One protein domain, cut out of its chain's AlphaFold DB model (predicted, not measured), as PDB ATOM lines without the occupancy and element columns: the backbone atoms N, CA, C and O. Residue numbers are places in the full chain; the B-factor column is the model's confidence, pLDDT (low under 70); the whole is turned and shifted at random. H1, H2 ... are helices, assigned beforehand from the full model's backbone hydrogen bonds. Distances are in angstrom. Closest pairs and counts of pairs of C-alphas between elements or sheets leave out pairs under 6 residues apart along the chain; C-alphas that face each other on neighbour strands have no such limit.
ATOM      1  N   GLN A  72      -7.752   1.894 141.419       97.12
ATOM      2  CA  GLN A  72      -7.727   2.568 142.720       97.12
ATOM      3  C   GLN A  72      -6.370   2.416 143.392       97.12
ATOM      4  O   GLN A  72      -5.858   3.380 143.967       97.12
ATOM      5  N   LEU A  73      -5.758   1.237 143.262       97.69
ATOM      6  CA  LEU A  73      -4.440   0.977 143.820       97.69
ATOM      7  C   LEU A  73      -3.407   1.854 143.118       97.69
ATOM      8  O   LEU A  73      -2.587   2.501 143.764       97.69
ATOM      9  N   PHE A  74      -3.485   1.953 141.790       97.75
ATOM     10  CA  PHE A  74      -2.565   2.789 141.023       97.75
ATOM     11  C   PHE A  74      -2.695   4.277 141.344       97.75
ATOM     12  O   PHE A  74      -1.677   4.965 141.456       97.75
ATOM     13  N   LEU A  75      -3.916   4.789 141.524       97.31
ATOM     14  CA  LEU A  75      -4.138   6.190 141.888       97.31
ATOM     15  C   LEU A  75      -3.530   6.531 143.252       97.31
ATOM     16  O   LEU A  75      -2.848   7.558 143.386       97.31
ATOM     17  N   GLY A  76      -3.735   5.678 144.253       97.88
ATOM     18  CA  GLY A  76      -3.196   5.940 145.577       97.88
ATOM     19  C   GLY A  76      -1.698   5.653 145.690       97.88
ATOM     20  O   GLY A  76      -0.994   6.495 146.246       97.88
ATOM     21  N   LEU A  77      -1.159   4.613 145.037       97.88
ATOM     22  CA  LEU A  77       0.295   4.406 144.917       97.88
ATOM     23  C   LEU A  77       0.980   5.595 144.240       97.88
ATOM     24  O   LEU A  77       1.979   6.110 144.741       97.88
ATOM     25  N   LYS A  78       0.418   6.102 143.136       97.25
ATOM     26  CA  LYS A  78       0.930   7.304 142.461       97.25
ATOM     27  C   LYS A  78       0.943   8.508 143.402       97.25
ATOM     28  O   LYS A  78       1.899   9.286 143.403       97.25
ATOM     29  N   THR A  79      -0.102   8.672 144.209       97.44
ATOM     30  CA  THR A  79      -0.192   9.758 145.191       97.44
ATOM     31  C   THR A  79       0.831   9.591 146.311       97.44
ATOM     32  O   THR A  79       1.545  10.550 146.618       97.44
ATOM     33  N   HIS A  80       0.938   8.392 146.882       97.62
ATOM     34  CA  HIS A  80       1.874   8.048 147.944       97.62
ATOM     35  C   HIS A  80       3.326   8.250 147.493       97.62
ATOM     36  O   HIS A  80       4.066   9.009 148.118       97.62
ATOM     37  N   LEU A  81       3.716   7.662 146.359       97.50
ATOM     38  CA  LEU A  81       5.075   7.754 145.819       97.50
ATOM     39  C   LEU A  81       5.442   9.181 145.406       97.50
ATOM     40  O   LEU A  81       6.595   9.581 145.539       97.50
ATOM     41  N   ARG A  82       4.476   9.990 144.946       96.69
ATOM     42  CA  ARG A  82       4.715  11.413 144.669       96.69
ATOM     43  C   ARG A  82       5.011  12.198 145.947       96.69
ATOM     44  O   ARG A  82       5.936  13.005 145.941       96.69
ATOM     45  N   LYS A  83       4.243  11.976 147.021       97.19
ATOM     46  CA  LYS A  83       4.437  12.652 148.319       97.19
ATOM     47  C   LYS A  83       5.733  12.213 149.007       97.19
ATOM     48  O   LYS A  83       6.403  13.039 149.610       97.19
ATOM     49  N   ASN A  84       6.108  10.945 148.851       96.94
ATOM     50  CA  ASN A  84       7.255  10.328 149.519       96.94
ATOM     51  C   ASN A  84       8.434  10.058 148.569       96.94
ATOM     52  O   ASN A  84       9.259   9.181 148.824       96.94
ATOM     53  N   LYS A  85       8.544  10.807 147.462       95.44
ATOM     54  CA  LYS A  85       9.557  10.566 146.420       95.44
ATOM     55  C   LYS A  85      10.990  10.580 146.962       95.44
ATOM     56  O   LYS A  85      11.823   9.829 146.469       95.44
ATOM     57  N   ALA A  86      11.270  11.427 147.953       96.38
ATOM     58  CA  ALA A  86      12.588  11.512 148.582       96.38
ATOM     59  C   ALA A  86      12.961  10.233 149.353       96.38
ATOM     60  O   ALA A  86      14.124   9.853 149.352       96.38
ATOM     61  N   ALA A  87      11.980   9.556 149.957       96.38
ATOM     62  CA  ALA A  87      12.194   8.298 150.668       96.38
ATOM     63  C   ALA A  87      12.336   7.106 149.707       96.38
ATOM     64  O   ALA A  87      13.110   6.191 149.970       96.38
ATOM     65  N   TYR A  88      11.631   7.137 148.568       95.69
ATOM     66  CA  TYR A  88      11.563   6.007 147.632       95.69
ATOM     67  C   TYR A  88      11.858   6.398 146.171       95.69
ATOM     68  O   TYR A  88      11.033   6.150 145.283       95.69
ATOM     69  N   PRO A  89      13.019   7.006 145.858       97.00
ATOM     70  CA  PRO A  89      13.278   7.555 144.526       97.00
ATOM     71  C   PRO A  89      13.309   6.477 143.432       97.00
ATOM     72  O   PRO A  89      12.723   6.666 142.364       97.00
ATOM     73  N   ALA A  90      13.941   5.330 143.707       97.38
ATOM     74  CA  ALA A  90      14.038   4.216 142.763       97.38
ATOM     75  C   ALA A  90      12.679   3.535 142.527       97.38
ATOM     76  O   ALA A  90      12.305   3.291 141.381       97.38
ATOM     77  N   VAL A  91      11.907   3.305 143.594       97.69
ATOM     78  CA  VAL A  91      10.557   2.721 143.515       97.69
ATOM     79  C   VAL A  91       9.621   3.636 142.727       97.69
ATOM     80  O   VAL A  91       8.939   3.187 141.808       97.69
ATOM     81  N   ALA A  92       9.634   4.941 143.017       97.81
ATOM     82  CA  ALA A  92       8.833   5.918 142.289       97.81
ATOM     83  C   ALA A  92       9.179   5.941 140.792       97.81
ATOM     84  O   ALA A  92       8.278   6.020 139.951       97.81
ATOM     85  N   ALA A  93      10.465   5.842 140.443       97.69
ATOM     86  CA  ALA A  93      10.912   5.750 139.057       97.69
ATOM     87  C   ALA A  93      10.459   4.443 138.383       97.69
ATOM     88  O   ALA A  93       9.930   4.497 137.270       97.69
ATOM     89  N   ALA A  94      10.608   3.296 139.052       98.00
ATOM     90  CA  ALA A  94      10.187   1.992 138.542       98.00
ATOM     91  C   ALA A  94       8.669   1.932 138.313       98.00
ATOM     92  O   ALA A  94       8.226   1.594 137.216       98.00
ATOM     93  N   PHE A  95       7.875   2.364 139.294       98.19
ATOM     94  CA  PHE A  95       6.419   2.407 139.179       98.19
ATOM     95  C   PHE A  95       5.964   3.372 138.078       98.19
ATOM     96  O   PHE A  95       5.105   3.040 137.267       98.19
ATOM     97  N   THR A  96       6.589   4.553 137.982       97.94
ATOM     98  CA  THR A  96       6.303   5.503 136.893       97.94
ATOM     99  C   THR A  96       6.642   4.902 135.530       97.94
ATOM    100  O   THR A  96       5.906   5.122 134.571       97.94
ATOM    101  N   LYS A  97       7.748   4.159 135.417       98.06
ATOM    102  CA  LYS A  97       8.129   3.470 134.182       98.06
ATOM    103  C   LYS A  97       7.093   2.409 133.806       98.06
ATOM    104  O   LYS A  97       6.644   2.421 132.666       98.06
ATOM    105  N   ALA A  98       6.675   1.566 134.749       98.06
ATOM    106  CA  ALA A  98       5.649   0.547 134.520       98.06
ATOM    107  C   ALA A  98       4.316   1.177 134.064       98.06
ATOM    108  O   ALA A  98       3.788   0.820 133.015       98.06
ATOM    109  N   GLN A  99       3.854   2.224 134.757       97.88
ATOM    110  CA  GLN A  99       2.638   2.964 134.395       97.88
ATOM    111  C   GLN A  99       2.727   3.668 133.031       97.88
ATOM    112  O   GLN A  99       1.709   3.840 132.362       97.88
ATOM    113  N   LYS A 100       3.924   4.101 132.607       97.75
ATOM    114  CA  LYS A 100       4.143   4.676 131.268       97.75
ATOM    115  C   LYS A 100       4.057   3.628 130.164       97.75
ATOM    116  O   LYS A 100       3.594   3.963 129.081       97.75
ATOM    117  N   VAL A 101       4.530   2.409 130.425       97.56
ATOM    118  CA  VAL A 101       4.416   1.290 129.481       97.56
ATOM    119  C   VAL A 101       2.951   0.895 129.339       97.56
ATOM    120  O   VAL A 101       2.432   0.866 128.227       97.56
ATOM    121  N   ASN A 102       2.269   0.660 130.460       97.50
ATOM    122  CA  ASN A 102       0.856   0.320 130.464       97.50
ATOM    123  C   ASN A 102       0.224   0.711 131.806       97.50
ATOM    124  O   ASN A 102       0.536   0.132 132.841       97.50
ATOM    125  N   SER A 103      -0.673   1.697 131.810       95.94
ATOM    126  CA  SER A 103      -1.404   2.114 133.024       95.94
ATOM    127  C   SER A 103      -2.777   1.454 133.157       95.94
ATOM    128  O   SER A 103      -3.419   1.554 134.205       95.94
ATOM    129  N   SER A 104      -3.243   0.782 132.103       96.38
ATOM    130  CA  SER A 104      -4.562   0.173 132.062       96.38
ATOM    131  C   SER A 104      -4.456  -1.287 132.474       96.38
ATOM    132  O   SER A 104      -4.118  -2.153 131.671       96.38
ATOM    133  N   TRP A 105      -4.768  -1.568 133.743       97.19
ATOM    134  CA  TRP A 105      -4.687  -2.926 134.284       97.19
ATOM    135  C   TRP A 105      -5.504  -3.934 133.471       97.19
ATOM    136  O   TRP A 105      -5.093  -5.077 133.384       97.19
ATOM    137  N   THR A 106      -6.602  -3.531 132.824       97.38
ATOM    138  CA  THR A 106      -7.438  -4.401 131.975       97.38
ATOM    139  C   THR A 106      -6.812  -4.744 130.625       97.38
ATOM    140  O   THR A 106      -7.336  -5.600 129.922       97.38
ATOM    141  N   SER A 107      -5.690  -4.138 130.241       97.69
ATOM    142  CA  SER A 107      -4.963  -4.454 129.004       97.69
ATOM    143  C   SER A 107      -3.554  -4.972 129.274       97.69
ATOM    144  O   SER A 107      -2.696  -4.891 128.401       97.69
ATOM    145  N   PHE A 108      -3.287  -5.467 130.483       98.38
ATOM    146  CA  PHE A 108      -1.976  -6.000 130.835       98.38
ATOM    147  C   PHE A 108      -1.643  -7.275 130.061       98.38
ATOM    148  O   PHE A 108      -2.467  -8.185 129.925       98.38
ATOM    149  N   THR A 109      -0.389  -7.337 129.627       98.12
ATOM    150  CA  THR A 109       0.358  -8.566 129.363       98.12
ATOM    151  C   THR A 109       0.949  -9.117 130.668       98.12
ATOM    152  O   THR A 109       0.946  -8.447 131.704       98.12
ATOM    153  N   GLU A 110       1.503 -10.329 130.630       98.12
ATOM    154  CA  GLU A 110       2.249 -10.884 131.768       98.12
ATOM    155  C   GLU A 110       3.443  -9.996 132.162       98.12
ATOM    156  O   GLU A 110       3.661  -9.726 133.342       98.12
ATOM    157  N   ALA A 111       4.165  -9.452 131.177       98.25
ATOM    158  CA  ALA A 111       5.285  -8.544 131.420       98.25
ATOM    159  C   ALA A 111       4.843  -7.239 132.106       98.25
ATOM    160  O   ALA A 111       5.520  -6.759 133.020       98.25
ATOM    161  N   ASP A 112       3.687  -6.688 131.714       98.38
ATOM    162  CA  ASP A 112       3.115  -5.515 132.379       98.38
ATOM    163  C   ASP A 112       2.829  -5.825 133.848       98.38
ATOM    164  O   ASP A 112       3.266  -5.077 134.725       98.38
ATOM    165  N   TYR A 113       2.169  -6.952 134.128       98.31
ATOM    166  CA  TYR A 113       1.867  -7.391 135.488       98.31
ATOM    167  C   TYR A 113       3.130  -7.526 136.348       98.31
ATOM    168  O   TYR A 113       3.220  -6.901 137.407       98.31
ATOM    169  N   ILE A 114       4.130  -8.268 135.862       97.88
ATOM    170  CA  ILE A 114       5.394  -8.500 136.574       97.88
ATOM    171  C   ILE A 114       6.104  -7.176 136.868       97.88
ATOM    172  O   ILE A 114       6.575  -6.964 137.983       97.88
ATOM    173  N   SER A 115       6.146  -6.248 135.906       97.81
ATOM    174  CA  SER A 115       6.808  -4.954 136.110       97.81
ATOM    175  C   SER A 115       6.144  -4.102 137.200       97.81
ATOM    176  O   SER A 115       6.836  -3.420 137.960       97.81
ATOM    177  N   HIS A 116       4.813  -4.166 137.316       98.12
ATOM    178  CA  HIS A 116       4.072  -3.476 138.369       98.12
ATOM    179  C   HIS A 116       4.281  -4.146 139.728       98.12
ATOM    180  O   HIS A 116       4.557  -3.452 140.705       98.12
ATOM    181  N   ILE A 117       4.199  -5.479 139.787       97.38
ATOM    182  CA  ILE A 117       4.441  -6.245 141.013       97.38
ATOM    183  C   ILE A 117       5.856  -6.017 141.536       97.38
ATOM    184  O   ILE A 117       6.003  -5.721 142.714       97.38
ATOM    185  N   ALA A 118       6.878  -6.034 140.679       97.00
ATOM    186  CA  ALA A 118       8.260  -5.792 141.092       97.00
ATOM    187  C   ALA A 118       8.447  -4.410 141.745       97.00
ATOM    188  O   ALA A 118       9.150  -4.272 142.747       97.00
ATOM    189  N   ALA A 119       7.784  -3.373 141.219       97.12
ATOM    190  CA  ALA A 119       7.810  -2.047 141.832       97.12
ATOM    191  C   ALA A 119       7.117  -2.030 143.205       97.12
ATOM    192  O   ALA A 119       7.599  -1.370 144.123       97.12
ATOM    193  N   ILE A 120       6.013  -2.766 143.366       96.88
ATOM    194  CA  ILE A 120       5.305  -2.881 144.648       96.88
ATOM    195  C   ILE A 120       6.121  -3.720 145.643       96.88
ATOM    196  O   ILE A 120       6.255  -3.321 146.791       96.88
ATOM    197  N   GLN A 121       6.753  -4.815 145.219       95.81
ATOM    198  CA  GLN A 121       7.655  -5.614 146.059       95.81
ATOM    199  C   GLN A 121       8.807  -4.762 146.601       95.81
ATOM    200  O   GLN A 121       9.130  -4.837 147.785       95.81
ATOM    201  N   ALA A 122       9.371  -3.882 145.769       96.50
ATOM    202  CA  ALA A 122      10.404  -2.943 146.195       96.50
ATOM    203  C   ALA A 122       9.893  -1.867 147.176       96.50
ATOM    204  O   ALA A 122      10.675  -1.363 147.979       96.50
ATOM    205  N   LEU A 123       8.605  -1.507 147.128       96.75
ATOM    206  CA  LEU A 123       7.975  -0.632 148.125       96.75
ATOM    207  C   LEU A 123       7.749  -1.362 149.457       96.75
ATOM    208  O   LEU A 123       7.918  -0.772 150.520       96.75
ATOM    209  N   MET A 124       7.373  -2.638 149.389       95.75
ATOM    210  CA  MET A 124       6.906  -3.440 150.522       95.75
ATOM    211  C   MET A 124       8.007  -4.305 151.148       95.75
ATOM    212  O   MET A 124       7.712  -5.317 151.774       95.75
ATOM    213  N   VAL A 125       9.287  -3.948 150.998       94.44
ATOM    214  CA  VAL A 125      10.390  -4.729 151.585       94.44
ATOM    215  C   VAL A 125      10.180  -4.903 153.094       94.44
ATOM    216  O   VAL A 125      10.023  -3.931 153.828       94.44
ATOM    217  N   GLY A 126      10.188  -6.158 153.553       93.00
ATOM    218  CA  GLY A 126       9.956  -6.515 154.958       93.00
ATOM    219  C   GLY A 126       8.485  -6.514 155.388       93.00
ATOM    220  O   GLY A 126       8.205  -6.736 156.564       93.00
ATOM    221  N   ARG A 127       7.550  -6.286 154.460       95.00
ATOM    222  CA  ARG A 127       6.103  -6.298 154.689       95.00
ATOM    223  C   ARG A 127       5.414  -7.279 153.732       95.00
ATOM    224  O   ARG A 127       5.893  -7.485 152.616       95.00
ATOM    225  N   PRO A 128       4.281  -7.877 154.127       93.62
ATOM    226  CA  PRO A 128       3.438  -8.632 153.209       93.62
ATOM    227  C   PRO A 128       3.011  -7.807 151.992       93.62
ATOM    228  O   PRO A 128       2.644  -6.639 152.122       93.62
ATOM    229  N   LEU A 129       3.005  -8.415 150.803       93.50
ATOM    230  CA  LEU A 129       2.765  -7.660 149.569       93.50
ATOM    231  C   LEU A 129       1.323  -7.142 149.456       93.50
ATOM    232  O   LEU A 129       1.101  -6.041 148.948       93.50
ATOM    233  N   TYR A 130       0.347  -7.896 149.973       93.31
ATOM    234  CA  TYR A 130      -1.060  -7.489 149.995       93.31
ATOM    235  C   TYR A 130      -1.300  -6.200 150.796       93.31
ATOM    236  O   TYR A 130      -2.289  -5.516 150.551       93.31
ATOM    237  N   GLU A 131      -0.419  -5.833 151.737       95.50
ATOM    238  CA  GLU A 131      -0.581  -4.603 152.525       95.50
ATOM    239  C   GLU A 131      -0.461  -3.337 151.671       95.50
ATOM    240  O   GLU A 131      -0.923  -2.283 152.094       95.50
ATOM    241  N   ALA A 132       0.061  -3.425 150.441       96.31
ATOM    242  CA  ALA A 132       0.043  -2.310 149.495       96.31
ATOM    243  C   ALA A 132      -1.382  -1.788 149.212       96.31
ATOM    244  O   ALA A 132      -1.547  -0.640 148.795       96.31
ATOM    245  N   GLU A 133      -2.415  -2.601 149.469       95.19
ATOM    246  CA  GLU A 133      -3.831  -2.211 149.426       95.19
ATOM    247  C   GLU A 133      -4.192  -1.090 150.410       95.19
ATOM    248  O   GLU A 133      -5.192  -0.409 150.197       95.19
ATOM    249  N   GLU A 134      -3.364  -0.809 151.425       96.25
ATOM    250  CA  GLU A 134      -3.512   0.376 152.289       96.25
ATOM    251  C   GLU A 134      -3.494   1.694 151.495       96.25
ATOM    252  O   GLU A 134      -3.948   2.736 151.969       96.25
ATOM    253  N   HIS A 135      -2.965   1.657 150.270       96.88
ATOM    254  CA  HIS A 135      -2.946   2.777 149.346       96.88
ATOM    255  C   HIS A 135      -4.134   2.795 148.383       96.88
ATOM    256  O   HIS A 135      -4.088   3.546 147.415       96.88
ATOM    257  N   TRP A 136      -5.192   2.011 148.577       95.06
ATOM    258  CA  TRP A 136      -6.395   2.183 147.766       95.06
ATOM    259  C   TRP A 136      -6.993   3.583 147.944       95.06
ATOM    260  O   TRP A 136      -7.243   4.035 149.059       95.06
TER     261      TRP A 136
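What this domain is: This is residues 72 to 136 of the 138 residues of an uncharacterized protein of Pseudomonas sp. FSL R10-0399 (UniProt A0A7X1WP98). The longest helix, H3, lies side by side with H2 as a helical hairpin; H1 and H4 lie to one side of this pair, and H4 folds back from H3 to meet H1. The 65 printed residues hold four named helices, H1 to H4 in chain order, and no named strand: all helix, compact, radius of gyration of the C-alphas 11.0 A, spans 29 by 22 by 19 A.

Where its parts are: H3, residues 110 to 123, is 20.1 A long; H2, residues 89 to 101, 18.6 A; H1, residues 72 to 83, 16.8 A, from C-alpha 72 at (-7.727, 2.568, 142.720); H4, residues 129 to 135, 11.9 A, to C-alpha 135 at (-2.946, 2.777, 149.346).

How they stand to each other: H3 touches H2 at a shallow tilt of 18 degrees, opposite ways; their closest C-alphas, Ala 119 and Phe 95, are 5.4 A apart. Residues 78 to 82 of H1 touch residues 91 to 96 of H2 at a steep tilt of 40 degrees, opposite ways, a hairpin; the closest C-alphas, Leu 81 and Ala 92, are 5.5 A apart. H4 touches H1, about perpendicular at 77 degrees; the closest C-alphas, His 135 and Gly 76, are 4.9 A apart. H1 and H3 are apart. In H1, H2 and H3 every O i to N i+4 pair is within hydrogen-bond range; in H4 0 of 3 are, against 4 of 4 O i to N i+3 pairs.

The domain as a whole: The printed part has no cut and no long link; no printed residue is under 70 in pLDDT.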